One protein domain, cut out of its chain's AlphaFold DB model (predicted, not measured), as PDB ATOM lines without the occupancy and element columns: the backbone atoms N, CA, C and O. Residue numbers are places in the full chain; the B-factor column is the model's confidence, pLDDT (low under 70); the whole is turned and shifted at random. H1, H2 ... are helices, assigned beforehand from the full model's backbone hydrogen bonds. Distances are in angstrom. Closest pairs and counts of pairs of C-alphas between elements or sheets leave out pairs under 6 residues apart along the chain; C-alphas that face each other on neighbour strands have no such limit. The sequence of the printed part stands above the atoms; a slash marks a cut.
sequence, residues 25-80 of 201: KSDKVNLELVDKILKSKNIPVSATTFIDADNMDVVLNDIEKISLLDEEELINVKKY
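Overview. This is residues 25 to 80 of the 201 residues of the protein "DNA polymerase III subunit delta" of Clostridium thermobutyricum DSM 4928 (UniProt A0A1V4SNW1). Two longer helices, H1 and H3, run the same way loosely side by side, and short H2 makes a triangle with them. Short H4 lies beyond the end of H3, while residues 25 to 29 lead in from the opposite end. The printed part has 56 residues with four named helices, H1 to H4, and no named strand; it is all helix, compact, radius of gyration of the C-alphas 10.6 A, elongated, spanning 35 by 22 by 16 A.

Along the chain. H1, residues 31 to 40, begins at C-alpha 31 (16.481, 51.314, 27.950) and is 14.1 A long. H2 is residues 47 to 50, 5.9 A. H3, residues 56 to 66, is 15.1 A. H4, residues 71 to 74, 5.2 A, ends at C-alpha 74 (15.388, 32.624, 25.634).

Arrangement. H1 and H2 touch; their closest C-alphas, Asp 35 and Ala 47, are 5.1 A apart. H1 and H3 are close but not clearly touching, closest C-alphas Leu 38 and Ile 63 at 7.4 A, at a shallow tilt of 31 degrees. H4 is apart from H1 and H2. In H1 and H3 every O i to N i+4 pair is within hydrogen-bond range; H2 and H4 are too short for one.

Size, cuts and confidence. The printed part has no cut and no long link. Mean pLDDT of the printed part is 74.1; 19 residues are under 70, among them 25 to 29.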
ATOM      1  N   LYS A  25      24.633  60.750  21.337       47.28
ATOM      2  CA  LYS A  25      25.812  60.477  22.165       47.28
ATOM      3  C   LYS A  25      25.317  60.032  23.531       47.28
ATOM      4  O   LYS A  25      25.045  60.884  24.376       47.28
ATOM      5  N   SER A  26      25.173  58.734  23.751       47.56
ATOM      6  CA  SER A  26      25.006  58.235  25.111       47.56
ATOM      7  C   SER A  26      26.078  57.202  25.421       47.56
ATOM      8  O   SER A  26      26.053  56.090  24.912       47.56
ATOM      9  N   ASP A  27      26.962  57.554  26.356       50.41
ATOM     10  CA  ASP A  27      27.857  56.624  27.066       50.41
ATOM     11  C   ASP A  27      27.065  55.682  28.011       50.41
ATOM     12  O   ASP A  27      27.591  55.161  28.991       50.41
ATOM     13  N   LYS A  28      25.751  55.558  27.789       58.06
ATOM     14  CA  LYS A  28      24.785  54.804  28.585       58.06
ATOM     15  C   LYS A  28      23.756  54.176  27.656       58.06
ATOM     16  O   LYS A  28      23.345  54.795  26.670       58.06
ATOM     17  N   VAL A  29      23.315  52.975  28.003       68.56
ATOM     18  CA  VAL A  29      22.256  52.247  27.300       68.56
ATOM     19  C   VAL A  29      20.923  52.978  27.469       68.56
ATOM     20  O   VAL A  29      20.507  53.295  28.584       68.56
ATOM     21  N   ASN A  30      20.237  53.253  26.358       82.50
ATOM     22  CA  ASN A  30      18.905  53.849  26.378       82.50
ATOM     23  C   ASN A  30      17.844  52.747  26.467       82.50
ATOM     24  O   ASN A  30      17.389  52.247  25.441       82.50
ATOM     25  N   LEU A  31      17.439  52.395  27.689       83.19
ATOM     26  CA  LEU A  31      16.481  51.314  27.950       83.19
ATOM     27  C   LEU A  31      15.119  51.506  27.258       83.19
ATOM     28  O   LEU A  31      14.504  50.518  26.873       83.19
ATOM     29  N   GLU A  32      14.662  52.744  27.036       84.56
ATOM     30  CA  GLU A  32      13.423  53.000  26.282       84.56
ATOM     31  C   GLU A  32      13.568  52.638  24.800       84.56
ATOM     32  O   GLU A  32      12.626  52.161  24.166       84.56
ATOM     33  N   LEU A  33      14.754  52.868  24.229       84.06
ATOM     34  CA  LEU A  33      15.073  52.471  22.861       84.06
ATOM     35  C   LEU A  33      15.229  50.947  22.760       84.06
ATOM     36  O   LEU A  33      14.685  50.357  21.832       84.06
ATOM     37  N   VAL A  34      15.905  50.319  23.732       85.94
ATOM     38  CA  VAL A  34      16.006  48.851  23.844       85.94
ATOM     39  C   VAL A  34      14.610  48.224  23.852       85.94
ATOM     40  O   VAL A  34      14.330  47.342  23.047       85.94
ATOM     41  N   ASP A  35      13.709  48.725  24.701       88.81
ATOM     42  CA  ASP A  35      12.341  48.215  24.835       88.81
ATOM     43  C   ASP A  35      11.541  48.344  23.528       88.81
ATOM     44  O   ASP A  35      10.852  47.412  23.112       88.81
ATOM     45  N   LYS A  36      11.688  49.468  22.812       88.12
ATOM     46  CA  LYS A  36      11.074  49.649  21.485       88.12
ATOM     47  C   LYS A  36      11.584  48.639  20.457       88.12
ATOM     48  O   LYS A  36      10.787  48.152  19.660       88.12
ATOM     49  N   ILE A  37      12.882  48.333  20.461       85.94
ATOM     50  CA  ILE A  37      13.500  47.395  19.509       85.94
ATOM     51  C   ILE A  37      13.112  45.947  19.832       85.94
ATOM     52  O   ILE A  37      12.799  45.178  18.929       85.94
ATOM     53  N   LEU A  38      13.088  45.572  21.112       87.50
ATOM     54  CA  LEU A  38      12.658  44.238  21.539       87.50
ATOM     55  C   LEU A  38      11.191  43.989  21.166       87.50
ATOM     56  O   LEU A  38      10.868  42.950  20.590       87.50
ATOM     57  N   LYS A  39      10.320  44.985  21.388       88.00
ATOM     58  CA  LYS A  39       8.907  44.935  20.981       88.00
ATOM     59  C   LYS A  39       8.730  44.858  19.470       88.00
ATOM     60  O   LYS A  39       7.892  44.093  19.010       88.00
ATOM     61  N   SER A  40       9.502  45.616  18.689       88.00
ATOM     62  CA  SER A  40       9.378  45.581  17.224       88.00
ATOM     63  C   SER A  40       9.817  44.246  16.621       88.00
ATOM     64  O   SER A  40       9.311  43.866  15.567       88.00
ATOM     65  N   LYS A  41      10.721  43.526  17.295       83.25
ATOM     66  CA  LYS A  41      11.190  42.193  16.900       83.25
ATOM     67  C   LYS A  41      10.439  41.036  17.579       83.25
ATOM     68  O   LYS A  41      10.828  39.893  17.375       83.25
ATOM     69  N   ASN A  42       9.381  41.303  18.355       84.94
ATOM     70  CA  ASN A  42       8.637  40.299  19.135       84.94
ATOM     71  C   ASN A  42       9.520  39.436  20.063       84.94
ATOM     72  O   ASN A  42       9.243  38.259  20.272       84.94
ATOM     73  N   ILE A  43      10.573  40.012  20.648       84.12
ATOM     74  CA  ILE A  43      11.476  39.289  21.553       84.12
ATOM     75  C   ILE A  43      10.946  39.426  22.992       84.12
ATOM     76  O   ILE A  43      10.904  40.548  23.508       84.12
ATOM     77  N   PRO A  44      10.565  38.330  23.678       83.69
ATOM     78  CA  PRO A  44       9.948  38.359  25.009       83.69
ATOM     79  C   PRO A  44      10.985  38.528  26.137       83.69
ATOM     80  O   PRO A  44      10.989  37.794  27.122       83.69
ATOM     81  N   VAL A  45      11.891  39.497  25.998       83.62
ATOM     82  CA  VAL A  45      12.982  39.772  26.948       83.62
ATOM     83  C   VAL A  45      12.824  41.184  27.502       83.62
ATOM     84  O   VAL A  45      12.468  42.111  26.783       83.62
ATOM     85  N   SER A  46      13.087  41.368  28.797       86.75
ATOM     86  CA  SER A  46      13.034  42.697  29.418       86.75
ATOM     87  C   SER A  46      14.223  43.553  28.982       86.75
ATOM     88  O   SER A  46      15.367  43.094  29.026       86.75
ATOM     89  N   ALA A  47      13.991  44.833  28.680       84.38
ATOM     90  CA  ALA A  47      15.060  45.797  28.411       84.38
ATOM     91  C   ALA A  47      16.070  45.908  29.571       84.38
ATOM     92  O   ALA A  47      17.252  46.157  29.341       84.38
ATOM     93  N   THR A  48      15.638  45.657  30.814       84.06
ATOM     94  CA  THR A  48      16.517  45.664  31.997       84.06
ATOM     95  C   THR A  48      17.614  44.603  31.950       84.06
ATOM     96  O   THR A  48      18.597  44.729  32.672       84.06
ATOM     97  N   THR A  49      17.493  43.590  31.090       81.62
ATOM     98  CA  THR A  49      18.535  42.569  30.897       81.62
ATOM     99  C   THR A  49      19.828  43.163  30.323       81.62
ATOM    100  O   THR A  49      20.897  42.596  30.510       81.62
ATOM    101  N   PHE A  50      19.743  44.335  29.688       79.38
ATOM    102  CA  PHE A  50      20.862  45.032  29.051       79.38
ATOM    103  C   PHE A  50      21.385  46.217  29.872       79.38
ATOM    104  O   PHE A  50      22.149  47.034  29.361       79.38
ATOM    105  N   ILE A  51      20.955  46.356  31.130       72.00
ATOM    106  CA  ILE A  51      21.306  47.515  31.964       72.00
ATOM    107  C   ILE A  51      22.812  47.624  32.235       72.00
ATOM    108  O   ILE A  51      23.324  48.734  32.367       72.00
ATOM    109  N   ASP A  52      23.502  46.483  32.266       63.94
ATOM    110  CA  ASP A  52      24.935  46.384  32.542       63.94
ATOM    111  C   ASP A  52      25.800  46.442  31.269       63.94
ATOM    112  O   ASP A  52      27.024  46.363  31.353       63.94
ATOM    113  N   ALA A  53      25.195  46.582  30.084       64.06
ATOM    114  CA  ALA A  53      25.944  46.643  28.835       64.06
ATOM    115  C   ALA A  53      26.698  47.978  28.683       64.06
ATOM    116  O   ALA A  53      26.209  49.047  29.057       64.06
ATOM    117  N   ASP A  54      27.896  47.917  28.093       57.62
ATOM    118  CA  ASP A  54      28.819  49.059  28.030       57.62
ATOM    119  C   ASP A  54      28.279  50.225  27.189       57.62
ATOM    120  O   ASP A  54      28.519  51.393  27.495       57.62
ATOM    121  N   ASN A  55      27.584  49.920  26.092       67.38
ATOM    122  CA  ASN A  55      27.035  50.904  25.167       67.38
ATOM    123  C   ASN A  55      25.910  50.296  24.317       67.38
ATOM    124  O   ASN A  55      25.661  49.092  24.336       67.38
ATOM    125  N   MET A  56      25.230  51.150  23.551       74.56
ATOM    126  CA  MET A  56      24.094  50.743  22.727       74.56
ATOM    127  C   MET A  56      24.493  49.804  21.574       74.56
ATOM    128  O   MET A  56      23.685  48.963  21.205       74.56
ATOM    129  N   ASP A  57      25.719  49.880  21.045       64.38
ATOM    130  CA  ASP A  57      26.173  48.999  19.956       64.38
ATOM    131  C   ASP A  57      26.314  47.544  20.431       64.38
ATOM    132  O   ASP A  57      25.916  46.615  19.727       64.38
ATOM    133  N   VAL A  58      26.807  47.338  21.661       67.81
ATOM    134  CA  VAL A  58      26.839  46.015  22.314       67.81
ATOM    135  C   VAL A  58      25.421  45.475  22.479       67.81
ATOM    136  O   VAL A  58      25.148  44.336  22.111       67.81
ATOM    137  N   VAL A  59      24.495  46.319  22.942       77.81
ATOM    138  CA  VAL A  59      23.088  45.937  23.117       77.81
ATOM    139  C   VAL A  59      22.423  45.582  21.790       77.81
ATOM    140  O   VAL A  59      21.695  44.601  21.729       77.81
ATOM    141  N   LEU A  60      22.667  46.340  20.720       77.50
ATOM    142  CA  LEU A  60      22.108  46.042  19.398       77.50
ATOM    143  C   LEU A  60      22.615  44.698  18.862       77.50
ATOM    144  O   LEU A  60      21.810  43.898  18.386       77.50
ATOM    145  N   ASN A  61      23.913  44.424  19.009       68.00
ATOM    146  CA  ASN A  61      24.497  43.138  18.629       68.00
ATOM    147  C   ASN A  61      23.928  41.982  19.461       68.00
ATOM    148  O   ASN A  61      23.633  40.917  18.917       68.00
ATOM    149  N   ASP A  62      23.748  42.172  20.767       74.88
ATOM    150  CA  ASP A  62      23.169  41.142  21.628       74.88
ATOM    151  C   ASP A  62      21.688  40.906  21.313       74.88
ATOM    152  O   ASP A  62      21.265  39.754  21.261       74.88
ATOM    153  N   ILE A  63      20.922  41.958  20.998       81.12
ATOM    154  CA  ILE A  63      19.540  41.849  20.505       81.12
ATOM    155  C   ILE A  63      19.482  41.034  19.207       81.12
ATOM    156  O   ILE A  63      18.583  40.211  19.042       81.12
ATOM    157  N   GLU A  64      20.410  41.247  18.273       72.56
ATOM    158  CA  GLU A  64      20.464  40.460  17.036       72.56
ATOM    159  C   GLU A  64      20.758  38.986  17.303       72.56
ATOM    160  O   GLU A  64      20.065  38.132  16.752       72.56
ATOM    161  N   LYS A  65      21.700  38.676  18.200       67.44
ATOM    162  CA  LYS A  65      21.994  37.289  18.589       67.44
ATOM    163  C   LYS A  65      20.775  36.597  19.190       67.44
ATOM    164  O   LYS A  65      20.443  35.495  18.769       67.44
ATOM    165  N   ILE A  66      20.089  37.246  20.132       78.25
ATOM    166  CA  ILE A  66      18.940  36.633  20.813       78.25
ATOM    167  C   ILE A  66      17.697  36.569  19.925       78.25
ATOM    168  O   ILE A  66      16.827  35.743  20.164       78.25
ATOM    169  N   SER A  67      17.614  37.405  18.883       76.56
ATOM    170  CA  SER A  67      16.515  37.354  17.910       76.56
ATOM    171  C   SER A  67      16.511  36.088  17.048       76.56
ATOM    172  O   SER A  67      15.534  35.833  16.353       76.56
ATOM    173  N   LEU A  68      17.603  35.320  17.087       69.44
ATOM    174  CA  LEU A  68      17.780  34.069  16.353       69.44
ATOM    175  C   LEU A  68      17.538  32.824  17.223       69.44
ATOM    176  O   LEU A  68      17.684  31.719  16.713       69.44
ATOM    177  N   LEU A  69      17.237  33.003  18.512       70.50
ATOM    178  CA  LEU A  69      17.056  31.914  19.472       70.50
ATOM    179  C   LEU A  69      15.593  31.476  19.553       70.50
ATOM    180  O   LEU A  69      14.681  32.296  19.417       70.50
ATOM    181  N   ASP A  70      15.388  30.199  19.865       71.62
ATOM    182  CA  ASP A  70      14.059  29.638  20.105       71.62
ATOM    183  C   ASP A  70      13.543  29.982  21.523       71.62
ATOM    184  O   ASP A  70      14.308  30.342  22.426       71.62
ATOM    185  N   GLU A  71      12.228  29.856  21.753       71.56
ATOM    186  CA  GLU A  71      11.585  30.219  23.033       71.56
ATOM    187  C   GLU A  71      12.194  29.504  24.253       71.56
ATOM    188  O   GLU A  71      12.332  30.110  25.319       71.56
ATOM    189  N   GLU A  72      12.613  28.243  24.106       72.56
ATOM    190  CA  GLU A  72      13.263  27.476  25.178       72.56
ATOM    191  C   GLU A  72      14.650  28.035  25.546       72.56
ATOM    192  O   GLU A  72      15.053  28.018  26.713       72.56
ATOM    193  N   GLU A  73      15.382  28.578  24.572       63.41
ATOM    194  CA  GLU A  73      16.730  29.119  24.766       63.41
ATOM    195  C   GLU A  73      16.697  30.531  25.366       63.41
ATOM    196  O   GLU A  73      17.574  30.901  26.157       63.41
ATOM    197  N   LEU A  74      15.638  31.292  25.074       70.62
ATOM    198  CA  LEU A  74      15.388  32.624  25.634       70.62
ATOM    199  C   LEU A  74      15.196  32.613  27.159       70.62
ATOM    200  O   LEU A  74      15.491  33.612  27.817       70.62
ATOM    201  N   ILE A  75      14.817  31.477  27.758       73.00
ATOM    202  CA  ILE A  75      14.758  31.305  29.223       73.00
ATOM    203  C   ILE A  75      16.128  31.593  29.867       73.00
ATOM    204  O   ILE A  75      16.207  32.128  30.974       73.00
ATOM    205  N   ASN A  76      17.220  31.300  29.152       69.56
ATOM    206  CA  ASN A  76      18.597  31.528  29.589       69.56
ATOM    207  C   ASN A  76      19.290  32.656  28.810       69.56
ATOM    208  O   ASN A  76      20.505  32.605  28.617       69.56
ATOM    209  N   VAL A  77      18.554  33.699  28.405       70.12
ATOM    210  CA  VAL A  77      19.073  34.789  27.554       70.12
ATOM    211  C   VAL A  77      20.390  35.402  28.057       70.12
ATOM    212  O   VAL A  77      21.247  35.775  27.262       70.12
ATOM    213  N   LYS A  78      20.607  35.428  29.380       67.44
ATOM    214  CA  LYS A  78      21.844  35.924  30.008       67.44
ATOM    215  C   LYS A  78      23.117  35.208  29.545       67.44
ATOM    216  O   LYS A  78      24.172  35.815  29.607       67.44
ATOM    217  N   LYS A  79      23.035  33.954  29.082       63.28
ATOM    218  CA  LYS A  79      24.183  33.212  28.523       63.28
ATOM    219  C   LYS A  79      24.588  33.690  27.125       63.28
ATOM    220  O   LYS A  79      25.697  33.412  26.687       63.28
ATOM    221  N   TYR A  80      23.671  34.350  26.424       58.03
ATOM    222  CA  TYR A  80      23.829  34.783  25.035       58.03
ATOM    223  C   TYR A  80      24.060  36.291  24.911       58.03
ATOM    224  O   TYR A  80      24.499  36.768  23.864       58.03
TER     225      TYR A  80